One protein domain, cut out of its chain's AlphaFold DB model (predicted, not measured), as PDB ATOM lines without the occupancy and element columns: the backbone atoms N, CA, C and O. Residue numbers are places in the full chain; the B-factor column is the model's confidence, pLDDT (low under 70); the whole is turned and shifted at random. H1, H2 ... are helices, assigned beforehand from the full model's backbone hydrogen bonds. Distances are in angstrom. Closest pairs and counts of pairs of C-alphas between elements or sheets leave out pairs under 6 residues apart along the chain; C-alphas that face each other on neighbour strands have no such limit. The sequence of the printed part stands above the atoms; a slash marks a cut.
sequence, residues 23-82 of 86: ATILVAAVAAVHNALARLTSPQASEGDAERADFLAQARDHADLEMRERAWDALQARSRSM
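This is residues 23 to 82 of the 86 residues of an uncharacterized protein of Niveibacterium umoris (UniProt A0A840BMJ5). The longest helix, H3, and the shorter H2 make a helical hairpin, H2 folded back on part of H3, while H1 sticks out with residues 23 to 38 as a free arm, so that the three form a flat, open zigzag. The printed part has 60 residues with three named helices in the order H1, H2, H3 and no named strand, all helix in class. It is loose, with a radius of gyration of the C-alphas of 14.2 A and spans of 48 by 29 by 10 A.

H3, residues 62 to 81, measures 28.8 A and ends at C-alpha 81 (202.104, 353.544, 295.081). H2 is residues 47 to 57. H1, residues 23 to 41, measures 26.3 A from C-alpha 23 (235.508, 331.025, 268.498).

H3 touches H2 with residues 65 to 72 alone; the closest C-alphas, of Leu 65 and Leu 56, are 6.3 A apart. This hairpin has a shallow tilt of 25 degrees, opposite ways. H1 is apart from H2 and H3. In H1, H2 and H3 every O i to N i+4 pair is within hydrogen-bond range.

The farthest C-alphas, of Ala 23 and Met 82, are 49.2 A apart. The printed part has no cut, and both links are tight. Residues 23 to 48 have pLDDT under 70.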
ATOM      1  N   ALA A  23     236.926 331.317 268.298       60.66
ATOM      2  CA  ALA A  23     235.508 331.025 268.498       60.66
ATOM      3  C   ALA A  23     234.893 331.748 269.713       60.66
ATOM      4  O   ALA A  23     233.809 332.306 269.605       60.66
ATOM      5  N   THR A  24     235.582 331.796 270.855       60.81
ATOM      6  CA  THR A  24     235.142 332.512 272.064       60.81
ATOM      7  C   THR A  24     235.067 334.018 271.825       60.81
ATOM      8  O   THR A  24     234.108 334.663 272.240       60.81
ATOM      9  N   ILE A  25     236.049 334.573 271.107       62.44
ATOM     10  CA  ILE A  25     236.076 335.996 270.743       62.44
ATOM     11  C   ILE A  25     234.911 336.320 269.799       62.44
ATOM     12  O   ILE A  25     234.213 337.313 269.993       62.44
ATOM     13  N   LEU A  26     234.658 335.457 268.813       56.34
ATOM     14  CA  LEU A  26     233.556 335.620 267.866       56.34
ATOM     15  C   LEU A  26     232.187 335.489 268.541       56.34
ATOM     16  O   LEU A  26     231.304 336.289 268.257       56.34
ATOM     17  N   VAL A  27     232.005 334.545 269.467       65.56
ATOM     18  CA  VAL A  27     230.756 334.406 270.238       65.56
ATOM     19  C   VAL A  27     230.496 335.651 271.087       65.56
ATOM     20  O   VAL A  27     229.379 336.166 271.086       65.56
ATOM     21  N   ALA A  28     231.525 336.187 271.749       59.38
ATOM     22  CA  ALA A  28     231.406 337.428 272.512       59.38
ATOM     23  C   ALA A  28     231.068 338.628 271.609       59.38
ATOM     24  O   ALA A  28     230.212 339.442 271.956       59.38
ATOM     25  N   ALA A  29     231.679 338.710 270.423       56.88
ATOM     26  CA  ALA A  29     231.392 339.758 269.448       56.88
ATOM     27  C   ALA A  29     229.958 339.661 268.899       56.88
ATOM     28  O   ALA A  29     229.263 340.670 268.819       56.88
ATOM     29  N   VAL A  30     229.480 338.455 268.578       65.38
ATOM     30  CA  VAL A  30     228.104 338.228 268.106       65.38
ATOM     31  C   VAL A  30     227.087 338.561 269.195       65.38
ATOM     32  O   VAL A  30     226.075 339.188 268.892       65.38
ATOM     33  N   ALA A  31     227.364 338.212 270.456       59.47
ATOM     34  CA  ALA A  31     226.518 338.579 271.590       59.47
ATOM     35  C   ALA A  31     226.463 340.102 271.798       59.47
ATOM     36  O   ALA A  31     225.384 340.658 271.997       59.47
ATOM     37  N   ALA A  32     227.603 340.791 271.681       59.69
ATOM     38  CA  ALA A  32     227.673 342.247 271.782       59.69
ATOM     39  C   ALA A  32     226.913 342.943 270.641       59.69
ATOM     40  O   ALA A  32     226.167 343.888 270.886       59.69
ATOM     41  N   VAL A  33     227.044 342.443 269.408       62.31
ATOM     42  CA  VAL A  33     226.305 342.954 268.243       62.31
ATOM     43  C   VAL A  33     224.806 342.693 268.386       62.31
ATOM     44  O   VAL A  33     224.021 343.595 268.115       62.31
ATOM     45  N   HIS A  34     224.391 341.515 268.862       58.03
ATOM     46  CA  HIS A  34     222.978 341.235 269.141       58.03
ATOM     47  C   HIS A  34     222.410 342.167 270.213       58.03
ATOM     48  O   HIS A  34     221.302 342.669 270.058       58.03
ATOM     49  N   ASN A  35     223.172 342.442 271.274       54.72
ATOM     50  CA  ASN A  35     222.752 343.348 272.339       54.72
ATOM     51  C   ASN A  35     222.640 344.798 271.835       54.72
ATOM     52  O   ASN A  35     221.628 345.461 272.058       54.72
ATOM     53  N   ALA A  36     223.630 345.264 271.072       57.00
ATOM     54  CA  ALA A  36     223.610 346.587 270.455       57.00
ATOM     55  C   ALA A  36     222.463 346.733 269.440       57.00
ATOM     56  O   ALA A  36     221.788 347.759 269.413       57.00
ATOM     57  N   LEU A  37     222.194 345.697 268.643       59.97
ATOM     58  CA  LEU A  37     221.098 345.691 267.678       59.97
ATOM     59  C   LEU A  37     219.727 345.640 268.368       59.97
ATOM     60  O   LEU A  37     218.804 346.321 267.930       59.97
ATOM     61  N   ALA A  38     219.597 344.910 269.477       60.59
ATOM     62  CA  ALA A  38     218.387 344.915 270.297       60.59
ATOM     63  C   ALA A  38     218.137 346.298 270.922       60.59
ATOM     64  O   ALA A  38     217.007 346.779 270.932       60.59
ATOM     65  N   ARG A  39     219.200 346.989 271.355       55.91
ATOM     66  CA  ARG A  39     219.125 348.375 271.842       55.91
ATOM     67  C   ARG A  39     218.728 349.372 270.750       55.91
ATOM     68  O   ARG A  39     217.987 350.304 271.030       55.91
ATOM     69  N   LEU A  40     219.203 349.176 269.520       52.00
ATOM     70  CA  LEU A  40     218.931 350.067 268.383       52.00
ATOM     71  C   LEU A  40     217.560 349.843 267.734       52.00
ATOM     72  O   LEU A  40     217.014 350.767 267.137       52.00
ATOM     73  N   THR A  41     217.013 348.630 267.818       55.53
ATOM     74  CA  THR A  41     215.707 348.288 267.227       55.53
ATOM     75  C   THR A  41     214.538 348.474 268.191       55.53
ATOM     76  O   THR A  41     213.391 348.450 267.749       55.53
ATOM     77  N   SER A  42     214.796 348.712 269.483       43.56
ATOM     78  CA  SER A  42     213.736 349.005 270.447       43.56
ATOM     79  C   SER A  42     213.296 350.477 270.325       43.56
ATOM     80  O   SER A  42     214.104 351.375 270.577       43.56
ATOM     81  N   PRO A  43     212.041 350.760 269.927       46.06
ATOM     82  CA  PRO A  43     211.537 352.122 269.769       46.06
ATOM     83  C   PRO A  43     211.559 352.820 271.127       46.06
ATOM     84  O   PRO A  43     210.884 352.353 272.034       46.06
ATOM     85  N   GLN A  44     212.375 353.877 271.255       48.62
ATOM     86  CA  GLN A  44     212.564 354.697 272.459       48.62
ATOM     87  C   GLN A  44     212.282 353.928 273.751       48.62
ATOM     88  O   GLN A  44     211.219 354.085 274.349       48.62
ATOM     89  N   ALA A  45     213.237 353.083 274.156       52.09
ATOM     90  CA  ALA A  45     213.277 352.586 275.523       52.09
ATOM     91  C   ALA A  45     213.036 353.794 276.432       52.09
ATOM     92  O   ALA A  45     213.814 354.754 276.404       52.09
ATOM     93  N   SER A  46     211.909 353.793 277.146       56.88
ATOM     94  CA  SER A  46     211.666 354.817 278.151       56.88
ATOM     95  C   SER A  46     212.869 354.817 279.097       56.88
ATOM     96  O   SER A  46     213.559 353.804 279.216       56.88
ATOM     97  N   GLU A  47     213.175 355.932 279.753       60.31
ATOM     98  CA  GLU A  47     214.314 355.990 280.684       60.31
ATOM     99  C   GLU A  47     214.281 354.809 281.682       60.31
ATOM    100  O   GLU A  47     215.297 354.159 281.918       60.31
ATOM    101  N   GLY A  48     213.075 354.390 282.091       64.69
ATOM    102  CA  GLY A  48     212.847 353.190 282.900       64.69
ATOM    103  C   GLY A  48     213.131 351.842 282.215       64.69
ATOM    104  O   GLY A  48     213.489 350.888 282.899       64.69
ATOM    105  N   ASP A  49     213.017 351.717 280.893       70.94
ATOM    106  CA  ASP A  49     213.396 350.498 280.158       70.94
ATOM    107  C   ASP A  49     214.916 350.371 280.006       70.94
ATOM    108  O   ASP A  49     215.455 349.265 280.088       70.94
ATOM    109  N   ALA A  50     215.617 351.495 279.825       74.38
ATOM    110  CA  ALA A  50     217.077 351.526 279.812       74.38
ATOM    111  C   ALA A  50     217.649 351.200 281.201       74.38
ATOM    112  O   ALA A  50     218.520 350.337 281.319       74.38
ATOM    113  N   GLU A  51     217.094 351.802 282.256       76.50
ATOM    114  CA  GLU A  51     217.443 351.487 283.645       76.50
ATOM    115  C   GLU A  51     217.152 350.024 283.995       76.50
ATOM    116  O   GLU A  51     217.982 349.356 284.618       76.50
ATOM    117  N   ARG A  52     216.011 349.484 283.541       80.94
ATOM    118  CA  ARG A  52     215.684 348.063 283.707       80.94
ATOM    119  C   ARG A  52     216.724 347.180 283.031       80.94
ATOM    120  O   ARG A  52     217.197 346.222 283.638       80.94
ATOM    121  N   ALA A  53     217.079 347.483 281.784       80.56
ATOM    122  CA  ALA A  53     218.052 346.704 281.031       80.56
ATOM    123  C   ALA A  53     219.434 346.715 281.703       80.56
ATOM    124  O   ALA A  53     220.044 345.657 281.841       80.56
ATOM    125  N   ASP A  54     219.900 347.871 282.181       80.31
ATOM    126  CA  ASP A  54     221.176 347.997 282.895       80.31
ATOM    127  C   ASP A  54     221.150 347.294 284.266       80.31
ATOM    128  O   ASP A  54     222.150 346.700 284.686       80.31
ATOM    129  N   PHE A  55     220.009 347.303 284.959       78.31
ATOM    130  CA  PHE A  55     219.827 346.579 286.217       78.31
ATOM    131  C   PHE A  55     219.816 345.056 286.020       78.31
ATOM    132  O   PHE A  55     220.440 344.330 286.795       78.31
ATOM    133  N   LEU A  56     219.156 344.549 284.977       81.88
ATOM    134  CA  LEU A  56     219.125 343.114 284.673       81.88
ATOM    135  C   LEU A  56     220.454 342.613 284.088       81.88
ATOM    136  O   LEU A  56     220.864 341.493 284.383       81.88
ATOM    137  N   ALA A  57     221.175 343.446 283.332       80.62
ATOM    138  CA  ALA A  57     222.473 343.097 282.742       80.62
ATOM    139  C   ALA A  57     223.576 342.818 283.778       80.62
ATOM    140  O   ALA A  57     224.581 342.186 283.463       80.62
ATOM    141  N   GLN A  58     223.397 343.269 285.019       81.25
ATOM    142  CA  GLN A  58     224.306 342.988 286.131       81.25
ATOM    143  C   GLN A  58     224.079 341.603 286.771       81.25
ATOM    144  O   GLN A  58     224.770 341.270 287.739       81.25
ATOM    145  N   ALA A  59     223.111 340.822 286.278       85.19
ATOM    146  CA  ALA A  59     222.860 339.474 286.766       85.19
ATOM    147  C   ALA A  59     224.063 338.554 286.503       85.19
ATOM    148  O   ALA A  59     224.611 338.525 285.400       85.19
ATOM    149  N   ARG A  60     224.482 337.796 287.521       78.75
ATOM    150  CA  ARG A  60     225.630 336.872 287.418       78.75
ATOM    151  C   ARG A  60     225.252 335.496 286.883       78.75
ATOM    152  O   ARG A  60     226.074 334.836 286.251       78.75
ATOM    153  N   ASP A  61     224.026 335.073 287.154       81.38
ATOM    154  CA  ASP A  61     223.468 333.788 286.759       81.38
ATOM    155  C   ASP A  61     221.944 333.894 286.587       81.38
ATOM    156  O   ASP A  61     221.344 334.954 286.780       81.38
ATOM    157  N   HIS A  62     221.316 332.792 286.182       71.69
ATOM    158  CA  HIS A  62     219.883 332.759 285.909       71.69
ATOM    159  C   HIS A  62     219.025 332.988 287.165       71.69
ATOM    160  O   HIS A  62     218.009 333.670 287.085       71.69
ATOM    161  N   ALA A  63     219.446 332.484 288.328       79.38
ATOM    162  CA  ALA A  63     218.709 332.683 289.573       79.38
ATOM    163  C   ALA A  63     218.806 334.142 290.052       79.38
ATOM    164  O   ALA A  63     217.822 334.709 290.531       79.38
ATOM    165  N   ASP A  64     219.969 334.775 289.873       72.56
ATOM    166  CA  ASP A  64     220.174 336.204 290.129       72.56
ATOM    167  C   ASP A  64     219.335 337.070 289.176       72.56
ATOM    168  O   ASP A  64     218.743 338.063 289.600       72.56
ATOM    169  N   LEU A  65     219.198 336.666 287.908       76.00
ATOM    170  CA  LEU A  65     218.322 337.338 286.945       76.00
ATOM    171  C   LEU A  65     216.852 337.289 287.389       76.00
ATOM    172  O   LEU A  65     216.217 338.336 287.489       76.00
ATOM    173  N   GLU A  66     216.329 336.108 287.729       81.00
ATOM    174  CA  GLU A  66     214.944 335.951 288.201       81.00
ATOM    175  C   GLU A  66     214.667 336.723 289.501       81.00
ATOM    176  O   GLU A  66     213.562 337.226 289.732       81.00
ATOM    177  N   MET A  67     215.657 336.796 290.393       84.38
ATOM    178  CA  MET A  67     215.564 337.593 291.614       84.38
ATOM    179  C   MET A  67     215.504 339.088 291.285       84.38
ATOM    180  O   MET A  67     214.683 339.812 291.854       84.38
ATOM    181  N   ARG A  68     216.353 339.558 290.368       84.31
ATOM    182  CA  ARG A  68     216.393 340.960 289.938       84.31
ATOM    183  C   ARG A  68     215.120 341.368 289.202       84.31
ATOM    184  O   ARG A  68     214.619 342.455 289.462       84.31
ATOM    185  N   GLU A  69     214.541 340.508 288.370       82.44
ATOM    186  CA  GLU A  69     213.240 340.772 287.741       82.44
ATOM    187  C   GLU A  69     212.148 341.009 288.790       82.44
ATOM    188  O   GLU A  69     211.471 342.037 288.759       82.44
ATOM    189  N   ARG A  70     212.059 340.133 289.799       88.19
ATOM    190  CA  ARG A  70     211.118 340.301 290.919       88.19
ATOM    191  C   ARG A  70     211.378 341.576 291.726       88.19
ATOM    192  O   ARG A  70     210.433 342.247 292.140       88.19
ATOM    193  N   ALA A  71     212.644 341.919 291.958       86.94
ATOM    194  CA  ALA A  71     213.019 343.141 292.667       86.94
ATOM    195  C   ALA A  71     212.639 344.405 291.877       86.94
ATOM    196  O   ALA A  71     212.168 345.381 292.462       86.94
ATOM    197  N   TRP A  72     212.800 344.375 290.552       85.44
ATOM    198  CA  TRP A  72     212.404 345.463 289.664       85.44
ATOM    199  C   TRP A  72     210.886 345.672 289.661       85.44
ATOM    200  O   TRP A  72     210.415 346.803 289.802       85.44
ATOM    201  N   ASP A  73     210.111 344.590 289.585       85.94
ATOM    202  CA  ASP A  73     208.650 344.663 289.650       85.94
ATOM    203  C   ASP A  73     208.165 345.224 290.995       85.94
ATOM    204  O   ASP A  73     207.254 346.056 291.036       85.94
ATOM    205  N   ALA A  74     208.813 344.844 292.101       85.62
ATOM    206  CA  ALA A  74     208.524 345.403 293.420       85.62
ATOM    207  C   ALA A  74     208.855 346.905 293.505       85.62
ATOM    208  O   ALA A  74     208.095 347.678 294.098       85.62
ATOM    209  N   LEU A  75     209.960 347.341 292.890       83.44
ATOM    210  CA  LEU A  75     210.348 348.751 292.822       83.44
ATOM    211  C   LEU A  75     209.337 349.578 292.010       83.44
ATOM    212  O   LEU A  75     208.909 350.636 292.470       83.44
ATOM    213  N   GLN A  76     208.906 349.070 290.855       81.56
ATOM    214  CA  GLN A  76     207.872 349.674 290.006       81.56
ATOM    215  C   GLN A  76     206.508 349.742 290.707       81.56
ATOM    216  O   GLN A  76     205.794 350.742 290.618       81.56
ATOM    217  N   ALA A  77     206.124 348.693 291.435       81.38
ATOM    218  CA  ALA A  77     204.898 348.707 292.226       81.38
ATOM    219  C   ALA A  77     204.962 349.784 293.321       81.38
ATOM    220  O   ALA A  77     203.996 350.519 293.539       81.38
ATOM    221  N   ARG A  78     206.126 349.928 293.966       80.62
ATOM    222  CA  ARG A  78     206.349 350.937 295.001       80.62
ATOM    223  C   ARG A  78     206.334 352.359 294.444       80.62
ATOM    224  O   ARG A  78     205.694 353.213 295.053       80.62
ATOM    225  N   SER A  79     206.977 352.615 293.306       76.75
ATOM    226  CA  SER A  79     206.974 353.943 292.674       76.75
ATOM    227  C   SER A  79     205.563 354.376 292.270       76.75
ATOM    228  O   SER A  79     205.181 355.512 292.528       76.75
ATOM    229  N   ARG A  80     204.740 353.453 291.754       77.94
ATOM    230  CA  ARG A  80     203.321 353.706 291.442       77.94
ATOM    231  C   ARG A  80     202.457 353.955 292.676       77.94
ATOM    232  O   ARG A  80     201.442 354.634 292.580       77.94
ATOM    233  N   SER A  81     202.831 353.378 293.817       76.25
ATOM    234  CA  SER A  81     202.104 353.544 295.081       76.25
ATOM    235  C   SER A  81     202.452 354.833 295.831       76.25
ATOM    236  O   SER A  81     201.748 355.189 296.776       76.25
ATOM    237  N   MET A  82     203.534 355.524 295.450       71.44
ATOM    238  CA  MET A  82     203.905 356.780 296.091       71.44
ATOM    239  C   MET A  82     202.982 357.907 295.613       71.44
ATOM    240  O   MET A  82     202.810 358.081 294.405       71.44
TER     241      MET A  82